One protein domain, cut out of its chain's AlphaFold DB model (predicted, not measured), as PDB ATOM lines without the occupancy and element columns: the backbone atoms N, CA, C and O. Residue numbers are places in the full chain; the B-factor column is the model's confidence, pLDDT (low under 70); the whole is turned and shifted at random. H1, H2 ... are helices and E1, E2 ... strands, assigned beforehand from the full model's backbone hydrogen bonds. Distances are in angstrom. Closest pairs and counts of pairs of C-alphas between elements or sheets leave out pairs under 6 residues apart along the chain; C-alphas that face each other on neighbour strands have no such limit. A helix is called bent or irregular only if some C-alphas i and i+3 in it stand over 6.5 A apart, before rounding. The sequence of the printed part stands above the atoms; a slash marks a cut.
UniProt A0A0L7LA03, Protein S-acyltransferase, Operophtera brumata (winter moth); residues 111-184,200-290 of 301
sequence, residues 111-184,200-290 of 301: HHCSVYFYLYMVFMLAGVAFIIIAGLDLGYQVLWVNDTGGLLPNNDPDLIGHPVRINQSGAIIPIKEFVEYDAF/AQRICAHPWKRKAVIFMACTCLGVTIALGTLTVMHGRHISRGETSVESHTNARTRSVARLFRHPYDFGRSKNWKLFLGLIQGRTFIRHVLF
ATOM      1  N   HIS A 111     279.613  74.035 173.620       59.72
ATOM      2  CA  HIS A 111     278.527  74.096 174.614       59.72
ATOM      3  C   HIS A 111     279.009  73.836 176.051       59.72
ATOM      4  O   HIS A 111     278.709  74.612 176.951       59.72
ATOM      5  N   HIS A 112     279.863  72.830 176.265       61.47
ATOM      6  CA  HIS A 112     280.399  72.536 177.602       61.47
ATOM      7  C   HIS A 112     281.238  73.681 178.163       61.47
ATOM      8  O   HIS A 112     280.975  74.180 179.254       61.47
ATOM      9  N   CYS A 113     282.225  74.160 177.408       64.25
ATOM     10  CA  CYS A 113     283.124  75.207 177.885       64.25
ATOM     11  C   CYS A 113     282.421  76.559 178.092       64.25
ATOM     12  O   CYS A 113     282.909  77.373 178.873       64.25
ATOM     13  N   SER A 114     281.338  76.873 177.370       68.94
ATOM     14  CA  SER A 114     280.560  78.101 177.617       68.94
ATOM     15  C   SER A 114     279.684  77.981 178.865       68.94
ATOM     16  O   SER A 114     279.612  78.943 179.630       68.94
ATOM     17  N   VAL A 115     279.107  76.805 179.119       76.19
ATOM     18  CA  VAL A 115     278.332  76.517 180.334       76.19
ATOM     19  C   VAL A 115     279.211  76.564 181.579       76.19
ATOM     20  O   VAL A 115     278.887  77.302 182.506       76.19
ATOM     21  N   TYR A 116     280.354  75.868 181.587       75.69
ATOM     22  CA  TYR A 116     281.283  75.883 182.726       75.69
ATOM     23  C   TYR A 116     281.813  77.282 183.031       75.69
ATOM     24  O   TYR A 116     281.900  77.664 184.193       75.69
ATOM     25  N   PHE A 117     282.126  78.067 181.997       79.44
ATOM     26  CA  PHE A 117     282.571  79.447 182.174       79.44
ATOM     27  C   PHE A 117     281.476  80.330 182.785       79.44
ATOM     28  O   PHE A 117     281.733  81.056 183.742       79.44
ATOM     29  N   TYR A 118     280.243  80.241 182.278       84.12
ATOM     30  CA  TYR A 118     279.120  81.001 182.826       84.12
ATOM     31  C   TYR A 118     278.800  80.599 184.270       84.12
ATOM     32  O   TYR A 118     278.655  81.465 185.131       84.12
ATOM     33  N   LEU A 119     278.747  79.296 184.553       81.69
ATOM     34  CA  LEU A 119     278.527  78.778 185.902       81.69
ATOM     35  C   LEU A 119     279.637  79.207 186.860       81.69
ATOM     36  O   LEU A 119     279.331  79.643 187.962       81.69
ATOM     37  N   TYR A 120     280.901  79.158 186.434       82.19
ATOM     38  CA  TYR A 120     282.023  79.652 187.230       82.19
ATOM     39  C   TYR A 120     281.826  81.117 187.640       82.19
ATOM     40  O   TYR A 120     281.932  81.432 188.820       82.19
ATOM     41  N   MET A 121     281.461  82.003 186.704       86.94
ATOM     42  CA  MET A 121     281.197  83.411 187.031       86.94
ATOM     43  C   MET A 121     280.041  83.570 188.034       86.94
ATOM     44  O   MET A 121     280.145  84.362 188.972       86.94
ATOM     45  N   VAL A 122     278.965  82.789 187.883       87.88
ATOM     46  CA  VAL A 122     277.815  82.801 188.806       87.88
ATOM     47  C   VAL A 122     278.204  82.301 190.202       87.88
ATOM     48  O   VAL A 122     277.849  82.940 191.190       87.88
ATOM     49  N   PHE A 123     278.950  81.200 190.305       84.81
ATOM     50  CA  PHE A 123     279.411  80.667 191.590       84.81
ATOM     51  C   PHE A 123     280.389  81.610 192.286       84.81
ATOM     52  O   PHE A 123     280.277  81.824 193.491       84.81
ATOM     53  N   MET A 124     281.295  82.235 191.534       86.31
ATOM     54  CA  MET A 124     282.199  83.252 192.072       86.31
ATOM     55  C   MET A 124     281.424  84.463 192.612       86.31
ATOM     56  O   MET A 124     281.732  84.938 193.703       86.31
ATOM     57  N   LEU A 125     280.378  84.930 191.918       90.38
ATOM     58  CA  LEU A 125     279.502  85.987 192.440       90.38
ATOM     59  C   LEU A 125     278.746  85.561 193.699       90.38
ATOM     60  O   LEU A 125     278.636  86.358 194.626       90.38
ATOM     61  N   ALA A 126     278.253  84.322 193.750       88.94
ATOM     62  CA  ALA A 126     277.599  83.787 194.941       88.94
ATOM     63  C   ALA A 126     278.567  83.716 196.138       88.94
ATOM     64  O   ALA A 126     278.200  84.114 197.242       88.94
ATOM     65  N   GLY A 127     279.816  83.290 195.917       87.19
ATOM     66  CA  GLY A 127     280.861  83.256 196.944       87.19
ATOM     67  C   GLY A 127     281.255  84.647 197.447       87.19
ATOM     68  O   GLY A 127     281.328  84.871 198.652       87.19
ATOM     69  N   VAL A 128     281.437  85.617 196.546       90.12
ATOM     70  CA  VAL A 128     281.723  87.009 196.942       90.12
ATOM     71  C   VAL A 128     280.527  87.625 197.673       90.12
ATOM     72  O   VAL A 128     280.721  88.294 198.685       90.12
ATOM     73  N   ALA A 129     279.292  87.361 197.235       91.12
ATOM     74  CA  ALA A 129     278.092  87.807 197.941       91.12
ATOM     75  C   ALA A 129     278.007  87.217 199.358       91.12
ATOM     76  O   ALA A 129     277.676  87.937 200.296       91.12
ATOM     77  N   PHE A 130     278.363  85.942 199.532       89.75
ATOM     78  CA  PHE A 130     278.449  85.303 200.845       89.75
ATOM     79  C   PHE A 130     279.491  85.975 201.751       89.75
ATOM     80  O   PHE A 130     279.171  86.311 202.892       89.75
ATOM     81  N   ILE A 131     280.698  86.246 201.236       88.81
ATOM     82  CA  ILE A 131     281.745  86.970 201.978       88.81
ATOM     83  C   ILE A 131     281.277  88.378 202.348       88.81
ATOM     84  O   ILE A 131     281.532  88.817 203.463       88.81
ATOM     85  N   ILE A 132     280.572  89.080 201.457       91.38
ATOM     86  CA  ILE A 132     280.012  90.404 201.760       91.38
ATOM     87  C   ILE A 132     278.984  90.288 202.885       91.38
ATOM     88  O   ILE A 132     279.114  90.997 203.872       91.38
ATOM     89  N   ILE A 133     278.005  89.384 202.788       91.44
ATOM     90  CA  ILE A 133     276.952  89.234 203.806       91.44
ATOM     91  C   ILE A 133     277.553  88.906 205.179       91.44
ATOM     92  O   ILE A 133     277.197  89.550 206.164       91.44
ATOM     93  N   ALA A 134     278.493  87.959 205.245       88.00
ATOM     94  CA  ALA A 134     279.202  87.639 206.483       88.00
ATOM     95  C   ALA A 134     280.118  88.793 206.939       88.00
ATOM     96  O   ALA A 134     280.259  89.058 208.127       88.00
ATOM     97  N   GLY A 135     280.730  89.516 206.007       88.81
ATOM     98  CA  GLY A 135     281.624  90.636 206.287       88.81
ATOM     99  C   GLY A 135     280.917  91.938 206.664       88.81
ATOM    100  O   GLY A 135     281.578  92.821 207.198       88.81
ATOM    101  N   LEU A 136     279.608  92.085 206.417       90.69
ATOM    102  CA  LEU A 136     278.865  93.324 206.683       90.69
ATOM    103  C   LEU A 136     278.819  93.662 208.174       90.69
ATOM    104  O   LEU A 136     279.040  94.813 208.533       90.69
ATOM    105  N   ASP A 137     278.567  92.676 209.034       88.44
ATOM    106  CA  ASP A 137     278.535  92.885 210.487       88.44
ATOM    107  C   ASP A 137     279.931  93.254 211.016       88.44
ATOM    108  O   ASP A 137     280.082  94.278 211.679       88.44
ATOM    109  N   LEU A 138     280.970  92.510 210.616       88.12
ATOM    110  CA  LEU A 138     282.364  92.829 210.950       88.12
ATOM    111  C   LEU A 138     282.766  94.227 210.450       88.12
ATOM    112  O   LEU A 138     283.330  95.024 211.195       88.12
ATOM    113  N   GLY A 139     282.468  94.533 209.188       87.50
ATOM    114  CA  GLY A 139     282.790  95.808 208.556       87.50
ATOM    115  C   GLY A 139     282.059  96.976 209.208       87.50
ATOM    116  O   GLY A 139     282.676  98.006 209.446       87.50
ATOM    117  N   TYR A 140     280.783  96.818 209.562       88.81
ATOM    118  CA  TYR A 140     280.015  97.844 210.268       88.81
ATOM    119  C   TYR A 140     280.588  98.123 211.662       88.81
ATOM    120  O   TYR A 140     280.792  99.281 212.030       88.81
ATOM    121  N   GLN A 141     280.928  97.070 212.415       86.19
ATOM    122  CA  GLN A 141     281.538  97.220 213.736       86.19
ATOM    123  C   GLN A 141     282.917  97.886 213.653       86.19
ATOM    124  O   GLN A 141     283.223  98.762 214.458       86.19
ATOM    125  N   VAL A 142     283.746  97.505 212.677       85.00
ATOM    126  CA  VAL A 142     285.131  97.991 212.563       85.00
ATOM    127  C   VAL A 142     285.232  99.378 211.916       85.00
ATOM    128  O   VAL A 142     286.038 100.194 212.359       85.00
ATOM    129  N   LEU A 143     284.450  99.645 210.866       84.12
ATOM    130  CA  LEU A 143     284.543 100.864 210.046       84.12
ATOM    131  C   LEU A 143     283.530 101.949 210.421       84.12
ATOM    132  O   LEU A 143     283.705 103.082 209.992       84.12
ATOM    133  N   TRP A 144     282.467 101.623 211.160       83.31
ATOM    134  CA  TRP A 144     281.407 102.588 211.484       83.31
ATOM    135  C   TRP A 144     281.235 102.803 212.985       83.31
ATOM    136  O   TRP A 144     281.181 103.943 213.432       83.31
ATOM    137  N   VAL A 145     281.155 101.724 213.771       82.56
ATOM    138  CA  VAL A 145     280.918 101.815 215.225       82.56
ATOM    139  C   VAL A 145     282.202 102.150 215.981       82.56
ATOM    140  O   VAL A 145     282.212 103.048 216.817       82.56
ATOM    141  N   ASN A 146     283.289 101.441 215.676       75.12
ATOM    142  CA  ASN A 146     284.564 101.578 216.380       75.12
ATOM    143  C   ASN A 146     285.591 102.434 215.614       75.12
ATOM    144  O   ASN A 146     286.729 102.581 216.071       75.12
ATOM    145  N   ASP A 147     285.225 102.998 214.456       68.44
ATOM    146  CA  ASP A 147     286.142 103.822 213.667       68.44
ATOM    147  C   ASP A 147     286.227 105.235 214.245       68.44
ATOM    148  O   ASP A 147     285.360 106.082 214.051       68.44
ATOM    149  N   THR A 148     287.329 105.515 214.933       62.84
ATOM    150  CA  THR A 148     287.669 106.844 215.471       62.84
ATOM    151  C   THR A 148     288.214 107.798 214.390       62.84
ATOM    152  O   THR A 148     288.892 108.781 214.683       62.84
ATOM    153  N   GLY A 149     287.920 107.528 213.112       53.78
ATOM    154  CA  GLY A 149     288.168 108.431 211.985       53.78
ATOM    155  C   GLY A 149     289.634 108.623 211.587       53.78
ATOM    156  O   GLY A 149     289.927 109.513 210.796       53.78
ATOM    157  N   GLY A 150     290.576 107.835 212.119       50.03
ATOM    158  CA  GLY A 150     292.001 107.925 211.764       50.03
ATOM    159  C   GLY A 150     292.676 109.281 212.044       50.03
ATOM    160  O   GLY A 150     293.807 109.482 211.612       50.03
ATOM    161  N   LEU A 151     292.010 110.204 212.750       48.66
ATOM    162  CA  LEU A 151     292.537 111.530 213.109       48.66
ATOM    163  C   LEU A 151     293.449 111.494 214.346       48.66
ATOM    164  O   LEU A 151     294.187 112.445 214.591       48.66
ATOM    165  N   LEU A 152     293.431 110.398 215.109       49.16
ATOM    166  CA  LEU A 152     294.349 110.151 216.218       49.16
ATOM    167  C   LEU A 152     295.315 109.030 215.795       49.16
ATOM    168  O   LEU A 152     294.851 107.918 215.545       49.16
ATOM    169  N   PRO A 153     296.634 109.296 215.668       47.97
ATOM    170  CA  PRO A 153     297.571 108.352 215.050       47.97
ATOM    171  C   PRO A 153     297.765 107.055 215.837       47.97
ATOM    172  O   PRO A 153     298.173 106.062 215.251       47.97
ATOM    173  N   ASN A 154     297.460 107.060 217.133       50.09
ATOM    174  CA  ASN A 154     297.662 105.943 218.042       50.09
ATOM    175  C   ASN A 154     296.459 105.884 218.983       50.09
ATOM    176  O   ASN A 154     296.461 106.511 220.040       50.09
ATOM    177  N   ASN A 155     295.402 105.184 218.582       50.62
ATOM    178  CA  ASN A 155     294.472 104.653 219.570       50.62
ATOM    179  C   ASN A 155     295.017 103.276 219.950       50.62
ATOM    180  O   ASN A 155     294.500 102.243 219.519       50.62
ATOM    181  N   ASP A 156     296.148 103.285 220.661       52.97
ATOM    182  CA  ASP A 156     296.641 102.085 221.316       52.97
ATOM    183  C   ASP A 156     295.523 101.655 222.270       52.97
ATOM    184  O   ASP A 156     295.052 102.477 223.065       52.97
ATOM    185  N   PRO A 157     295.050 100.402 222.204       52.94
ATOM    186  CA  PRO A 157     294.046  99.937 223.155       52.94
ATOM    187  C   PRO A 157     294.594 100.020 224.591       52.94
ATOM    188  O   PRO A 157     293.818 100.123 225.534       52.94
ATOM    189  N   ASP A 158     295.921 100.075 224.729       50.16
ATOM    190  CA  ASP A 158     296.672 100.271 225.967       50.16
ATOM    191  C   ASP A 158     296.513 101.687 226.562       50.16
ATOM    192  O   ASP A 158     296.762 101.886 227.749       50.16
ATOM    193  N   LEU A 159     296.083 102.682 225.772       52.59
ATOM    194  CA  LEU A 159     295.841 104.053 226.245       52.59
ATOM    195  C   LEU A 159     294.410 104.259 226.774       52.59
ATOM    196  O   LEU A 159     294.128 105.253 227.450       52.59
ATOM    197  N   ILE A 160     293.498 103.327 226.485       50.69
ATOM    198  CA  ILE A 160     292.136 103.323 227.022       50.69
ATOM    199  C   ILE A 160     292.212 102.870 228.484       50.69
ATOM    200  O   ILE A 160     292.506 101.717 228.775       50.69
ATOM    201  N   GLY A 161     291.948 103.794 229.411       54.31
ATOM    202  CA  GLY A 161     292.110 103.561 230.853       54.31
ATOM    203  C   GLY A 161     293.441 104.058 231.424       54.31
ATOM    204  O   GLY A 161     293.683 103.901 232.620       54.31
ATOM    205  N   HIS A 162     294.281 104.705 230.608       61.16
ATOM    206  CA  HIS A 162     295.508 105.342 231.083       61.16
ATOM    207  C   HIS A 162     295.198 106.422 232.137       61.16
ATOM    208  O   HIS A 162     294.321 107.263 231.905       61.16
ATOM    209  N   PRO A 163     295.891 106.449 233.292       65.38
ATOM    210  CA  PRO A 163     295.613 107.419 234.339       65.38
ATOM    211  C   PRO A 163     295.878 108.852 233.864       65.38
ATOM    212  O   PRO A 163     296.941 109.194 233.340       65.38
ATOM    213  N   VAL A 164     294.903 109.725 234.112       70.31
ATOM    214  CA  VAL A 164     294.984 111.151 233.795       70.31
ATOM    215  C   VAL A 164     294.927 111.970 235.080       70.31
ATOM    216  O   VAL A 164     294.149 111.671 235.985       70.31
ATOM    217  N   ARG A 165     295.735 113.033 235.163       70.44
ATOM    218  CA  ARG A 165     295.586 114.059 236.204       70.44
ATOM    219  C   ARG A 165     294.658 115.165 235.711       70.44
ATOM    220  O   ARG A 165     294.797 115.642 234.586       70.44
ATOM    221  N   ILE A 166     293.750 115.591 236.582       77.94
ATOM    222  CA  ILE A 166     292.889 116.759 236.374       77.94
ATOM    223  C   ILE A 166     293.506 117.908 237.170       77.94
ATOM    224  O   ILE A 166     293.702 117.786 238.380       77.94
ATOM    225  N   ASN A 167     293.868 119.001 236.497       74.12
ATOM    226  CA  ASN A 167     294.368 120.191 237.184       74.12
ATOM    227  C   ASN A 167     293.206 121.059 237.713       74.12
ATOM    228  O   ASN A 167     292.041 120.839 237.389       74.12
ATOM    229  N   GLN A 168     293.517 122.083 238.514       81.38
ATOM    230  CA  GLN A 168     292.501 122.997 239.058       81.38
ATOM    231  C   GLN A 168     291.766 123.818 237.982       81.38
ATOM    232  O   GLN A 168     290.675 124.313 238.246       81.38
ATOM    233  N   SER A 169     292.323 123.948 236.774       82.00
ATOM    234  CA  SER A 169     291.668 124.592 235.629       82.00
ATOM    235  C   SER A 169     290.817 123.634 234.781       82.00
ATOM    236  O   SER A 169     290.293 124.043 233.747       82.00
ATOM    237  N   GLY A 170     290.648 122.377 235.209       76.75
ATOM    238  CA  GLY A 170     289.833 121.368 234.525       76.75
ATOM    239  C   GLY A 170     290.478 120.760 233.276       76.75
ATOM    240  O   GLY A 170     289.834 119.981 232.576       76.75
ATOM    241  N   ALA A 171     291.740 121.081 232.984       78.06
ATOM    242  CA  ALA A 171     292.475 120.478 231.883       78.06
ATOM    243  C   ALA A 171     292.975 119.072 232.259       78.06
ATOM    244  O   ALA A 171     293.543 118.840 233.331       78.06
ATOM    245  N   ILE A 172     292.759 118.144 231.330       76.94
ATOM    246  CA  ILE A 172     293.084 116.718 231.406       76.94
ATOM    247  C   ILE A 172     294.507 116.534 230.857       76.94
ATOM    248  O   ILE A 172     294.734 116.720 229.661       76.94
ATOM    249  N   ILE A 173     295.479 116.218 231.724       72.75
ATOM    250  CA  ILE A 173     296.897 116.074 231.344       72.75
ATOM    251  C   ILE A 173     297.300 114.589 231.401       72.75
ATOM    252  O   ILE A 173     297.327 114.014 232.496       72.75
ATOM    253  N   PRO A 174     297.646 113.956 230.261       65.75
ATOM    254  CA  PRO A 174     298.056 112.556 230.238       65.75
ATOM    255  C   PRO A 174     299.405 112.375 230.944       65.75
ATOM    256  O   PRO A 174     300.362 113.111 230.687       65.75
ATOM    257  N   ILE A 175     299.489 111.385 231.833       68.19
ATOM    258  CA  ILE A 175     300.714 111.081 232.580       68.19
ATOM    259  C   ILE A 175     301.666 110.295 231.665       68.19
ATOM    260  O   ILE A 175     301.415 109.136 231.389       68.19
ATOM    261  N   LYS A 176     302.747 110.891 231.155       63.81
ATOM    262  CA  LYS A 176     303.637 110.195 230.196       63.81
ATOM    263  C   LYS A 176     304.644 109.232 230.840       63.81
ATOM    264  O   LYS A 176     305.192 108.392 230.140       63.81
ATOM    265  N   GLU A 177     304.869 109.350 232.144       62.25
ATOM    266  CA  GLU A 177     305.768 108.490 232.918       62.25
ATOM    267  C   GLU A 177     304.970 107.704 233.954       62.25
ATOM    268  O   GLU A 177     304.310 108.276 234.826       62.25
ATOM    269  N   PHE A 178     305.027 106.383 233.853       61.97
ATOM    270  CA  PHE A 178     304.517 105.485 234.876       61.97
ATOM    271  C   PHE A 178     305.487 105.489 236.059       61.97
ATOM    272  O   PHE A 178     306.695 105.348 235.886       61.97
ATOM    273  N   VAL A 179     304.950 105.656 237.270       64.38
ATOM    274  CA  VAL A 179     305.703 105.335 238.484       64.38
ATOM    275  C   VAL A 179     305.872 103.821 238.475       64.38
ATOM    276  O   VAL A 179     304.875 103.101 238.450       64.38
ATOM    277  N   GLU A 180     307.116 103.353 238.410       65.81
ATOM    278  CA  GLU A 180     307.434 101.929 238.434       65.81
ATOM    279  C   GLU A 180     306.906 101.334 239.742       65.81
ATOM    280  O   GLU A 180     307.201 101.836 240.828       65.81
ATOM    281  N   TYR A 181     306.036 100.328 239.631       71.44
ATOM    282  CA  TYR A 181     305.409  99.719 240.796       71.44
ATOM    283  C   TYR A 181     306.480  98.986 241.609       71.44
ATOM    284  O   TYR A 181     307.076  98.018 241.137       71.44
ATOM    285  N   ASP A 182     306.721  99.453 242.828       74.88
ATOM    286  CA  ASP A 182     307.637  98.844 243.785       74.88
ATOM    287  C   ASP A 182     306.858  98.275 244.980       74.88
ATOM    288  O   ASP A 182     305.628  98.308 245.033       74.88
ATOM    289  N   ALA A 183     307.571  97.735 245.967       72.25
ATOM    290  CA  ALA A 183     306.953  97.154 247.156       72.25
ATOM    291  C   ALA A 183     306.198  98.172 248.047       72.25
ATOM    292  O   ALA A 183     305.616  97.768 249.052       72.25
ATOM    293  N   PHE A 184     306.224  99.471 247.724       71.56
ATOM    294  CA  PHE A 184     305.539 100.540 248.460       71.56
ATOM    295  C   PHE A 184     304.462 101.249 247.620       71.56
ATOM    296  O   PHE A 184     303.449 101.693 248.163       71.56
ATOM    297  N   ALA A 200     286.294  93.295 217.885       77.94
ATOM    298  CA  ALA A 200     286.142  94.391 216.930       77.94
ATOM    299  C   ALA A 200     287.005  95.608 217.313       77.94
ATOM    300  O   ALA A 200     287.678  96.171 216.451       77.94
ATOM    301  N   GLN A 201     287.065  95.962 218.600       76.69
ATOM    302  CA  GLN A 201     287.925  97.041 219.093       76.69
ATOM    303  C   GLN A 201     289.412  96.692 218.943       76.69
ATOM    304  O   GLN A 201     290.188  97.543 218.510       76.69
ATOM    305  N   ARG A 202     289.815  95.435 219.188       77.44
ATOM    306  CA  ARG A 202     291.203  94.985 218.939       77.44
ATOM    307  C   ARG A 202     291.585  95.050 217.458       77.44
ATOM    308  O   ARG A 202     292.716  95.398 217.116       77.44
ATOM    309  N   ILE A 203     290.651  94.712 216.567       78.06
ATOM    310  CA  ILE A 203     290.832  94.780 215.110       78.06
ATOM    311  C   ILE A 203     290.988  96.234 214.650       78.06
ATOM    312  O   ILE A 203     291.852  96.507 213.814       78.06
ATOM    313  N   CYS A 204     290.203  97.160 215.208       74.06
ATOM    314  CA  CYS A 204     290.321  98.595 214.934       74.06
ATOM    315  C   CYS A 204     291.646  99.179 215.419       74.06
ATOM    316  O   CYS A 204     292.242  99.986 214.706       74.06
ATOM    317  N   ALA A 205     292.103  98.758 216.600       69.31
ATOM    318  CA  ALA A 205     293.320  99.280 217.207       69.31
ATOM    319  C   ALA A 205     294.582  98.864 216.429       69.31
ATOM    320  O   ALA A 205     295.534  99.633 216.319       69.31
ATOM    321  N   HIS A 206     294.589  97.672 215.818       77.44
ATOM    322  CA  HIS A 206     295.724  97.231 215.011       77.44
ATOM    323  C   HIS A 206     295.680  97.828 213.586       77.44
ATOM    324  O   HIS A 206     294.842  97.422 212.766       77.44
ATOM    325  N   PRO A 207     296.633  98.702 213.200       75.88
ATOM    326  CA  PRO A 207     296.554  99.469 211.953       75.88
ATOM    327  C   PRO A 207     296.520  98.584 210.701       75.88
ATOM    328  O   PRO A 207     295.842  98.906 209.723       75.88
ATOM    329  N   TRP A 208     297.205  97.437 210.720       81.75
ATOM    330  CA  TRP A 208     297.202  96.502 209.591       81.75
ATOM    331  C   TRP A 208     295.904  95.709 209.468       81.75
ATOM    332  O   TRP A 208     295.499  95.408 208.349       81.75
ATOM    333  N   LYS A 209     295.224  95.403 210.584       84.12
ATOM    334  CA  LYS A 209     293.963  94.647 210.539       84.12
ATOM    335  C   LYS A 209     292.848  95.542 210.002       84.12
ATOM    336  O   LYS A 209     292.147  95.139 209.077       84.12
ATOM    337  N   ARG A 210     292.779  96.798 210.461       82.75
ATOM    338  CA  ARG A 210     291.879  97.818 209.900       82.75
ATOM    339  C   ARG A 210     292.103  98.022 208.397       82.75
ATOM    340  O   ARG A 210     291.155  97.950 207.619       82.75
ATOM    341  N   LYS A 211     293.356  98.216 207.962       86.88
ATOM    342  CA  LYS A 211     293.690  98.347 206.528       86.88
ATOM    343  C   LYS A 211     293.303  97.101 205.723       86.88
ATOM    344  O   LYS A 211     292.821  97.241 204.601       86.88
ATOM    345  N   ALA A 212     293.466  95.906 206.289       89.56
ATOM    346  CA  ALA A 212     293.084  94.657 205.637       89.56
ATOM    347  C   ALA A 212     291.559  94.519 205.468       89.56
ATOM    348  O   ALA A 212     291.109  94.077 204.411       89.56
ATOM    349  N   VAL A 213     290.758  94.964 206.447       89.06
ATOM    350  CA  VAL A 213     289.284  95.004 206.338       89.06
ATOM    351  C   VAL A 213     288.838  95.968 205.234       89.06
ATOM    352  O   VAL A 213     287.992  95.610 204.417       89.06
ATOM    353  N   ILE A 214     289.449  97.155 205.143       89.31
ATOM    354  CA  ILE A 214     289.168  98.119 204.060       89.31
ATOM    355  C   ILE A 214     289.535  97.519 202.698       89.31
ATOM    356  O   ILE A 214     288.734  97.563 201.764       89.31
ATOM    357  N   PHE A 215     290.720  96.911 202.587       91.56
ATOM    358  CA  PHE A 215     291.154  96.238 201.363       91.56
ATOM    359  C   PHE A 215     290.171  95.135 200.942       91.56
ATOM    360  O   PHE A 215     289.782  95.070 199.774       91.56
ATOM    361  N   MET A 216     289.712  94.307 201.884       91.44
ATOM    362  CA  MET A 216     288.716  93.264 201.626       91.44
ATOM    363  C   MET A 216     287.386  93.850 201.135       91.44
ATOM    364  O   MET A 216     286.843  93.379 200.140       91.44
ATOM    365  N   ALA A 217     286.879  94.909 201.774       91.44
ATOM    366  CA  ALA A 217     285.631  95.550 201.364       91.44
ATOM    367  C   ALA A 217     285.719  96.129 199.939       91.44
ATOM    368  O   ALA A 217     284.849  95.868 199.105       91.44
ATOM    369  N   CYS A 218     286.797  96.860 199.630       92.81
ATOM    370  CA  CYS A 218     287.017  97.438 198.303       92.81
ATOM    371  C   CYS A 218     287.190  96.364 197.221       92.81
ATOM    372  O   CYS A 218     286.623  96.490 196.134       92.81
ATOM    373  N   THR A 219     287.951  95.302 197.507       92.38
ATOM    374  CA  THR A 219     288.176  94.209 196.548       92.38
ATOM    375  C   THR A 219     286.903  93.411 196.285       92.38
ATOM    376  O   THR A 219     286.570  93.198 195.120       92.38
ATOM    377  N   CYS A 220     286.140  93.044 197.318       91.94
ATOM    378  CA  CYS A 220     284.857  92.358 197.153       91.94
ATOM    379  C   CYS A 220     283.862  93.199 196.341       91.94
ATOM    380  O   CYS A 220     283.277  92.688 195.388       91.94
ATOM    381  N   LEU A 221     283.727  94.497 196.641       93.69
ATOM    382  CA  LEU A 221     282.844  95.393 195.886       93.69
ATOM    383  C   LEU A 221     283.276  95.522 194.416       93.69
ATOM    384  O   LEU A 221     282.446  95.412 193.511       93.69
ATOM    385  N   GLY A 222     284.575  95.714 194.175       94.12
ATOM    386  CA  GLY A 222     285.133  95.807 192.826       94.12
ATOM    387  C   GLY A 222     284.886  94.537 192.009       94.12
ATOM    388  O   GLY A 222     284.436  94.619 190.864       94.12
ATOM    389  N   VAL A 223     285.099  93.362 192.611       92.12
ATOM    390  CA  VAL A 223     284.826  92.070 191.967       92.12
ATOM    391  C   VAL A 223     283.334  91.899 191.692       92.12
ATOM    392  O   VAL A 223     282.981  91.506 190.583       92.12
ATOM    393  N   THR A 224     282.444  92.238 192.630       94.00
ATOM    394  CA  THR A 224     280.993  92.149 192.408       94.00
ATOM    395  C   THR A 224     280.542  93.010 191.231       94.00
ATOM    396  O   THR A 224     279.742  92.550 190.419       94.00
ATOM    397  N   ILE A 225     281.068  94.229 191.085       95.00
ATOM    398  CA  ILE A 225     280.720  95.110 189.961       95.00
ATOM    399  C   ILE A 225     281.296  94.564 188.647       95.00
ATOM    400  O   ILE A 225     280.564  94.382 187.668       95.00
ATOM    401  N   ALA A 226     282.597  94.266 188.614       92.06
ATOM    402  CA  ALA A 226     283.276  93.824 187.398       92.06
ATOM    403  C   ALA A 226     282.746  92.468 186.905       92.06
ATOM    404  O   ALA A 226     282.338  92.324 185.752       92.06
ATOM    405  N   LEU A 227     282.677  91.473 187.791       91.62
ATOM    406  CA  LEU A 227     282.179  90.144 187.456       91.62
ATOM    407  C   LEU A 227     280.653  90.130 187.281       91.62
ATOM    408  O   LEU A 227     280.137  89.391 186.441       91.62
ATOM    409  N   GLY A 228     279.925  90.962 188.032       94.31
ATOM    410  CA  GLY A 228     278.471  91.101 187.937       94.31
ATOM    411  C   GLY A 228     278.040  91.623 186.576       94.31
ATOM    412  O   GLY A 228     277.197  91.014 185.915       94.31
ATOM    413  N   THR A 229     278.668  92.703 186.111       94.00
ATOM    414  CA  THR A 229     278.401  93.261 184.777       94.00
ATOM    415  C   THR A 229     278.724  92.256 183.673       94.00
ATOM    416  O   THR A 229     277.886  92.032 182.794       94.00
ATOM    417  N   LEU A 230     279.870  91.573 183.759       90.94
ATOM    418  CA  LEU A 230     280.252  90.527 182.809       90.94
ATOM    419  C   LEU A 230     279.229  89.377 182.784       90.94
ATOM    420  O   LEU A 230     278.769  88.971 181.715       90.94
ATOM    421  N   THR A 231     278.797  88.901 183.954       92.00
ATOM    422  CA  THR A 231     277.809  87.816 184.081       92.00
ATOM    423  C   THR A 231     276.458  88.214 183.492       92.00
ATOM    424  O   THR A 231     275.869  87.449 182.725       92.00
ATOM    425  N   VAL A 232     275.979  89.428 183.779       93.62
ATOM    426  CA  VAL A 232     274.721  89.951 183.222       93.62
ATOM    427  C   VAL A 232     274.807  90.072 181.702       93.62
ATOM    428  O   VAL A 232     273.866  89.690 181.003       93.62
ATOM    429  N   MET A 233     275.930  90.556 181.170       90.50
ATOM    430  CA  MET A 233     276.143  90.657 179.726       90.50
ATOM    431  C   MET A 233     276.106  89.277 179.061       90.50
ATOM    432  O   MET A 233     275.307  89.066 178.146       90.50
ATOM    433  N   HIS A 234     276.858  88.299 179.571       88.75
ATOM    434  CA  HIS A 234     276.806  86.923 179.065       88.75
ATOM    435  C   HIS A 234     275.406  86.307 179.182       88.75
ATOM    436  O   HIS A 234     274.920  85.706 178.221       88.75
ATOM    437  N   GLY A 235     274.706  86.524 180.297       90.31
ATOM    438  CA  GLY A 235     273.326  86.074 180.481       90.31
ATOM    439  C   GLY A 235     272.352  86.691 179.469       90.31
ATOM    440  O   GLY A 235     271.432  86.016 178.993       90.31
ATOM    441  N   ARG A 236     272.561  87.953 179.072       90.38
ATOM    442  CA  ARG A 236     271.779  88.615 178.012       90.38
ATOM    443  C   ARG A 236     272.044  88.008 176.635       90.38
ATOM    444  O   ARG A 236     271.086  87.850 175.878       90.38
ATOM    445  N   HIS A 237     273.290  87.653 176.325       87.75
ATOM    446  CA  HIS A 237     273.644  86.964 175.077       87.75
ATOM    447  C   HIS A 237     273.012  85.564 175.014       87.75
ATOM    448  O   HIS A 237     272.294  85.258 174.062       87.75
ATOM    449  N   ILE A 238     273.129  84.779 176.094       87.62
ATOM    450  CA  ILE A 238     272.493  83.455 176.225       87.62
ATOM    451  C   ILE A 238     270.972  83.561 176.069       87.62
ATOM    452  O   ILE A 238     270.357  82.793 175.333       87.62
ATOM    453  N   SER A 239     270.354  84.563 176.699       88.38
ATOM    454  CA  SER A 239     268.907  84.792 176.605       88.38
ATOM    455  C   SER A 239     268.424  85.062 175.177       88.38
ATOM    456  O   SER A 239     267.254  84.808 174.890       88.38
ATOM    457  N   ARG A 240     269.293  85.577 174.300       85.75
ATOM    458  CA  ARG A 240     269.014  85.869 172.884       85.75
ATOM    459  C   ARG A 240     269.446  84.746 171.934       85.75
ATOM    460  O   ARG A 240     269.192  84.866 170.743       85.75
ATOM    461  N   GLY A 241     270.084  83.686 172.438       80.38
ATOM    462  CA  GLY A 241     270.610  82.608 171.597       80.38
ATOM    463  C   GLY A 241     271.742  83.069 170.670       80.38
ATOM    464  O   GLY A 241     271.835  82.578 169.550       80.38
ATOM    465  N   GLU A 242     272.551  84.037 171.113       84.19
ATOM    466  CA  GLU A 242     273.695  84.585 170.366       84.19
ATOM    467  C   GLU A 242     274.995  84.415 171.164       84.19
ATOM    468  O   GLU A 242     274.999  84.517 172.396       84.19
ATOM    469  N   THR A 243     276.116  84.223 170.471       82.25
ATOM    470  CA  THR A 243     277.463  84.362 171.051       82.25
ATOM    471  C   THR A 243     277.880  85.837 171.152       82.25
ATOM    472  O   THR A 243     277.250  86.722 170.570       82.25
ATOM    473  N   SER A 244     278.946  86.145 171.904       79.12
ATOM    474  CA  SER A 244     279.468  87.521 172.015       79.12
ATOM    475  C   SER A 244     279.885  88.086 170.653       79.12
ATOM    476  O   SER A 244     279.541  89.224 170.336       79.12
ATOM    477  N   VAL A 245     280.539  87.269 169.822       78.62
ATOM    478  CA  VAL A 245     280.948  87.629 168.456       78.62
ATOM    479  C   VAL A 245     279.724  87.840 167.564       78.62
ATOM    480  O   VAL A 245     279.590  88.896 166.952       78.62
ATOM    481  N   GLU A 246     278.776  86.895 167.566       81.06
ATOM    482  CA  GLU A 246     277.527  87.013 166.796       81.06
ATOM    483  C   GLU A 246     276.742  88.271 167.186       81.06
ATOM    484  O   GLU A 246     276.208  88.967 166.327       81.06
ATOM    485  N   SER A 247     276.712  88.621 168.474       82.25
ATOM    486  CA  SER A 247     276.010  89.817 168.943       82.25
ATOM    487  C   SER A 247     276.634  91.122 168.440       82.25
ATOM    488  O   SER A 247     275.899  92.086 168.210       82.25
ATOM    489  N   HIS A 248     277.960  91.143 168.254       82.50
ATOM    490  CA  HIS A 248     278.690  92.291 167.727       82.50
ATOM    491  C   HIS A 248     278.446  92.436 166.223       82.50
ATOM    492  O   HIS A 248     278.030  93.504 165.774       82.50
ATOM    493  N   THR A 249     278.575  91.347 165.459       81.88
ATOM    494  CA  THR A 249     278.267  91.334 164.021       81.88
ATOM    495  C   THR A 249     276.810  91.726 163.759       81.88
ATOM    496  O   THR A 249     276.517  92.566 162.906       81.88
ATOM    497  N   ASN A 250     275.884  91.207 164.566       82.44
ATOM    498  CA  ASN A 250     274.457  91.496 164.441       82.44
ATOM    499  C   ASN A 250     274.066  92.893 164.948       82.44
ATOM    500  O   ASN A 250     272.928  93.320 164.731       82.44
ATOM    501  N   ALA A 251     274.960  93.628 165.623       83.56
ATOM    502  CA  ALA A 251     274.659  94.969 166.125       83.56
ATOM    503  C   ALA A 251     274.345  95.939 164.976       83.56
ATOM    504  O   ALA A 251     273.364  96.683 165.047       83.56
ATOM    505  N   ARG A 252     275.114  95.864 163.882       82.38
ATOM    506  CA  ARG A 252     274.891  96.676 162.677       82.38
ATOM    507  C   ARG A 252     273.602  96.283 161.957       82.38
ATOM    508  O   ARG A 252     272.829  97.143 161.536       82.38
ATOM    509  N   THR A 253     273.319  94.986 161.871       81.25
ATOM    510  CA  THR A 253     272.089  94.488 161.242       81.25
ATOM    511  C   THR A 253     270.847  94.952 162.004       81.25
ATOM    512  O   THR A 253     269.869  95.358 161.385       81.25
ATOM    513  N   ARG A 254     270.903  95.008 163.342       79.50
ATOM    514  CA  ARG A 254     269.821  95.555 164.185       79.50
ATOM    515  C   ARG A 254     269.591  97.050 164.001       79.50
ATOM    516  O   ARG A 254     268.449  97.489 164.119       79.50
ATOM    517  N   SER A 255     270.640  97.836 163.734       82.62
ATOM    518  CA  SER A 255     270.460  99.270 163.473       82.62
ATOM    519  C   SER A 255     269.747  99.533 162.147       82.62
ATOM    520  O   SER A 255     269.015 100.512 162.042       82.62
ATOM    521  N   VAL A 256     269.921  98.649 161.159       85.38
ATOM    522  CA  VAL A 256     269.287  98.765 159.835       85.38
ATOM    523  C   VAL A 256     267.889  98.139 159.826       85.38
ATOM    524  O   VAL A 256     266.939  98.740 159.332       85.38
ATOM    525  N   ALA A 257     267.734  96.948 160.408       81.75
ATOM    526  CA  ALA A 257     266.481  96.202 160.438       81.75
ATOM    527  C   ALA A 257     265.916  96.130 161.868       81.75
ATOM    528  O   ALA A 257     266.326  95.299 162.680       81.75
ATOM    529  N   ARG A 258     264.905  96.964 162.161       69.75
ATOM    530  CA  ARG A 258     264.228  97.018 163.478       69.75
ATOM    531  C   ARG A 258     263.595  95.689 163.928       69.75
ATOM    532  O   ARG A 258     263.406  95.497 165.123       69.75
ATOM    533  N   LEU A 259     263.280  94.785 162.998       80.94
ATOM    534  CA  LEU A 259     262.677  93.466 163.256       80.94
ATOM    535  C   LEU A 259     263.687  92.305 163.183       80.94
ATOM    536  O   LEU A 259     263.286  91.147 163.096       80.94
ATOM    537  N   PHE A 260     264.993  92.590 163.217       79.50
ATOM    538  CA  PHE A 260     266.015  91.547 163.165       79.50
ATOM    539  C   PHE A 260     265.922  90.609 164.378       79.50
ATOM    540  O   PHE A 260     266.206  90.997 165.518       79.50
ATOM    541  N   ARG A 261     265.559  89.351 164.115       75.69
ATOM    542  CA  ARG A 261     265.546  88.265 165.093       75.69
ATOM    543  C   ARG A 261     266.529  87.186 164.668       75.69
ATOM    544  O   ARG A 261     266.532  86.773 163.512       75.69
ATOM    545  N   HIS A 262     267.366  86.754 165.606       76.06
ATOM    546  CA  HIS A 262     268.389  85.756 165.332       76.06
ATOM    547  C   HIS A 262     267.745  84.397 164.996       76.06
ATOM    548  O   HIS A 262     266.812  84.005 165.700       76.06
ATOM    549  N   PRO A 263     268.233  83.650 163.985       80.44
ATOM    550  CA  PRO A 263     267.661  82.353 163.601       80.44
ATOM    551  C   PRO A 263     267.634  81.319 164.735       80.44
ATOM    552  O   PRO A 263     266.752  80.469 164.780       80.44
ATOM    553  N   TYR A 264     268.578  81.423 165.674       75.19
ATOM    554  CA  TYR A 264     268.699  80.530 166.830       75.19
ATOM    555  C   TYR A 264     268.038  81.085 168.107       75.19
ATOM    556  O   TYR A 264     268.272  80.569 169.201       75.19
ATOM    557  N   ASP A 265     267.217  82.137 168.002       82.31
ATOM    558  CA  ASP A 265     266.438  82.658 169.130       82.31
ATOM    559  C   ASP A 265     265.080  81.946 169.259       82.31
ATOM    560  O   ASP A 265     264.059  82.375 168.713       82.31
ATOM    561  N   PHE A 266     265.044  80.895 170.075       83.50
ATOM    562  CA  PHE A 266     263.832  80.130 170.390       83.50
ATOM    563  C   PHE A 266     263.008  80.739 171.545       83.50
ATOM    564  O   PHE A 266     262.002  80.162 171.969       83.50
ATOM    565  N   GLY A 267     263.411  81.908 172.059       84.88
ATOM    566  CA  GLY A 267     262.831  82.578 173.221       84.88
ATOM    567  C   GLY A 267     263.547  82.247 174.534       84.88
ATOM    568  O   GLY A 267     264.049  81.142 174.730       84.88
ATOM    569  N   ARG A 268     263.553  83.204 175.479       85.94
ATOM    570  CA  ARG A 268     264.409  83.190 176.687       85.94
ATOM    571  C   ARG A 268     264.438  81.838 177.411       85.94
ATOM    572  O   ARG A 268     265.504  81.261 177.572       85.94
ATOM    573  N   SER A 269     263.285  81.299 177.814       83.69
ATOM    574  CA  SER A 269     263.228  80.033 178.572       83.69
ATOM    575  C   SER A 269     263.786  78.839 177.781       83.69
ATOM    576  O   SER A 269     264.517  78.019 178.336       83.69
ATOM    577  N   LYS A 270     263.495  78.752 176.476       82.94
ATOM    578  CA  LYS A 270     264.000  77.673 175.616       82.94
ATOM    579  C   LYS A 270     265.499  77.821 175.358       82.94
ATOM    580  O   LYS A 270     266.211  76.828 175.454       82.94
ATOM    581  N   ASN A 271     265.981  79.046 175.148       85.38
ATOM    582  CA  ASN A 271     267.405  79.341 174.976       85.38
ATOM    583  C   ASN A 271     268.209  78.949 176.224       85.38
ATOM    584  O   ASN A 271     269.233  78.286 176.109       85.38
ATOM    585  N   TRP A 272     267.706  79.264 177.424       84.75
ATOM    586  CA  TRP A 272     268.329  78.849 178.686       84.75
ATOM    587  C   TRP A 272     268.316  77.330 178.883       84.75
ATOM    588  O   TRP A 272     269.324  76.760 179.294       84.75
ATOM    589  N   LYS A 273     267.210  76.649 178.556       81.00
ATOM    590  CA  LYS A 273     267.137  75.178 178.616       81.00
ATOM    591  C   LYS A 273     268.099  74.510 177.633       81.00
ATOM    592  O   LYS A 273     268.694  73.494 177.980       81.00
ATOM    593  N   LEU A 274     268.260  75.080 176.438       79.00
ATOM    594  CA  LEU A 274     269.202  74.608 175.425       79.00
ATOM    595  C   LEU A 274     270.651  74.851 175.869       79.00
ATOM    596  O   LEU A 274     271.463  73.930 175.842       79.00
ATOM    597  N   PHE A 275     270.949  76.053 176.368       79.50
ATOM    598  CA  PHE A 275     272.266  76.412 176.891       79.50
ATOM    599  C   PHE A 275     272.673  75.530 178.073       79.50
ATOM    600  O   PHE A 275     273.779  75.023 178.085       79.50
ATOM    601  N   LEU A 276     271.781  75.257 179.026       76.25
ATOM    602  CA  LEU A 276     272.082  74.381 180.166       76.25
ATOM    603  C   LEU A 276     271.959  72.878 179.842       76.25
ATOM    604  O   LEU A 276     272.242  72.043 180.694       76.25
ATOM    605  N   GLY A 277     271.521  72.508 178.632       72.31
ATOM    606  CA  GLY A 277     271.392  71.109 178.210       72.31
ATOM    607  C   GLY A 277     270.265  70.321 178.900       72.31
ATOM    608  O   GLY A 277     270.364  69.103 179.023       72.31
ATOM    609  N   LEU A 278     269.184  70.983 179.336       73.44
ATOM    610  CA  LEU A 278     268.091  70.416 180.155       73.44
ATOM    611  C   LEU A 278     266.983  69.682 179.359       73.44
ATOM    612  O   LEU A 278     265.933  69.352 179.900       73.44
ATOM    613  N   ILE A 279     267.183  69.433 178.066       65.62
ATOM    614  CA  ILE A 279     266.135  69.009 177.114       65.62
ATOM    615  C   ILE A 279     265.778  67.505 177.122       65.62
ATOM    616  O   ILE A 279     264.761  67.137 176.550       65.62
ATOM    617  N   GLN A 280     266.546  66.635 177.791       63.69
ATOM    618  CA  GLN A 280     266.339  65.167 177.800       63.69
ATOM    619  C   GLN A 280     265.927  64.614 179.183       63.69
ATOM    620  O   GLN A 280     266.484  63.626 179.649       63.69
ATOM    621  N   GLY A 281     265.017  65.285 179.899       62.78
ATOM    622  CA  GLY A 281     264.597  64.844 181.244       62.78
ATOM    623  C   GLY A 281     265.670  65.018 182.330       62.78
ATOM    624  O   GLY A 281     265.597  64.411 183.396       62.78
ATOM    625  N   ARG A 282     266.685  65.848 182.066       66.81
ATOM    626  CA  ARG A 282     267.805  66.096 182.981       66.81
ATOM    627  C   ARG A 282     267.401  67.102 184.055       66.81
ATOM    628  O   ARG A 282     266.854  68.162 183.756       66.81
ATOM    629  N   THR A 283     267.690  66.779 185.311       67.50
ATOM    630  CA  THR A 283     267.400  67.653 186.454       67.50
ATOM    631  C   THR A 283     268.467  68.734 186.619       67.50
ATOM    632  O   THR A 283     269.661  68.465 186.472       67.50
ATOM    633  N   PHE A 284     268.030  69.946 186.972       68.06
ATOM    634  CA  PHE A 284     268.891  71.115 187.178       68.06
ATOM    635  C   PHE A 284     269.991  70.856 188.219       68.06
ATOM    636  O   PHE A 284     271.165  71.090 187.959       68.06
ATOM    637  N   ILE A 285     269.640  70.281 189.371       64.00
ATOM    638  CA  ILE A 285     270.579  70.101 190.488       64.00
ATOM    639  C   ILE A 285     271.731  69.153 190.120       64.00
ATOM    640  O   ILE A 285     272.892  69.490 190.314       64.00
ATOM    641  N   ARG A 286     271.437  67.982 189.545       59.03
ATOM    642  CA  ARG A 286     272.462  66.953 189.299       59.03
ATOM    643  C   ARG A 286     273.349  67.248 188.085       59.03
ATOM    644  O   ARG A 286     274.485  66.794 188.056       59.03
ATOM    645  N   HIS A 287     272.836  67.977 187.095       61.22
ATOM    646  CA  HIS A 287     273.503  68.128 185.795       61.22
ATOM    647  C   HIS A 287     274.017  69.548 185.519       61.22
ATOM    648  O   HIS A 287     274.794  69.721 184.582       61.22
ATOM    649  N   VAL A 288     273.590  70.542 186.312       65.19
ATOM    650  CA  VAL A 288     274.012  71.949 186.189       65.19
ATOM    651  C   VAL A 288     274.795  72.419 187.417       65.19
ATOM    652  O   VAL A 288     275.792  73.111 187.251       65.19
ATOM    653  N   LEU A 289     274.376  72.059 188.639       63.56
ATOM    654  CA  LEU A 289     275.049  72.527 189.862       63.56
ATOM    655  C   LEU A 289     276.376  71.796 190.124       63.56
ATOM    656  O   LEU A 289     277.330  72.405 190.595       63.56
ATOM    657  N   PHE A 290     276.446  70.504 189.796       59.03
ATOM    658  CA  PHE A 290     277.655  69.689 189.925       59.03
ATOM    659  C   PHE A 290     278.324  69.472 188.561       59.03
ATOM    660  O   PHE A 290     277.614  69.336 187.557       59.03
TER     661      PHE A 290
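What this domain is: This is residues 111 to 184 and 200 to 290 of the 301 residues of the protein "Protein S-acyltransferase" of Operophtera brumata (winter moth) (UniProt A0A0L7LA03). Two long helices, H1 and H3, cross in opposite directions; H4 and H5 are at one end of H3, H2 is at the other, and H6 is beside H1a. An arm beyond the H2 end bears a small hairpin, E1 and E2, and makes much of the length. The printed part has 165 residues, in the order H1, E1, E2, H2, H3, H4, H5, H6, with an antiparallel two-stranded sheet. It is mostly helix and extended, radius of gyration of the C-alphas 28.8 A, spans 93 by 41 by 21 A.

Where its parts are: E1 is residues 164 to 166 and E2 172 to 174. H1, residues 111 to 145, is one helix by its hydrogen bonds but bent, C-alphas 134 and 137 being 6.6 A apart; its arms are H1a, residues 111 to 134, 34.6 A long, and H1b, residues 137 to 145, and C-alpha 111 is at (278.527, 74.096, 174.614). H2 is 200 to 205, H3 207 to 240, 49.7 A, H4 244 to 256, 19.5 A, H5 268 to 275, and H6 284 to 289, ending at (275.049, 72.527, 189.862).

How they stand to each other: Hairpin E1 and E2 is antiparallel, with N 173 and O 165 3.0 A apart, within hydrogen-bond range; both strands are apart from H3. H1a touches H3, closest C-alphas Val 128 and Cys 220, 6.2 A, opposite ways at a steep tilt of 36 degrees, only just steep. H1b touches H2, closest C-alphas Val 142 and Cys 204, 5.7 A. H3 touches H5 with residues 238 to 240 alone, about perpendicular at 79 degrees, closest C-alphas Ser 239 and Arg 268, 4.8 A. H2 and H4 each touch H3 only at the corner, and only just, with 3 pairs of C-alphas within 8 A. H6 is near H1a. O i to N i+4 pairs are all within range in H1a, H2, H3, H5 and H6, 4 of 5 in H1b, 7 of 9 in H4.

The domain as a whole: The C-alphas of Phe 184 and Ala 257, the farthest apart, are 96.4 A apart. Residues 185 to 199 are not printed, a gap of 37.5 A between C-alphas 184 and 200. Links H1 to E1 and H4 to H5 are long. Mean pLDDT of the printed part is 77.9, with residues 147 to 163 and 279 to 290 among those under 70.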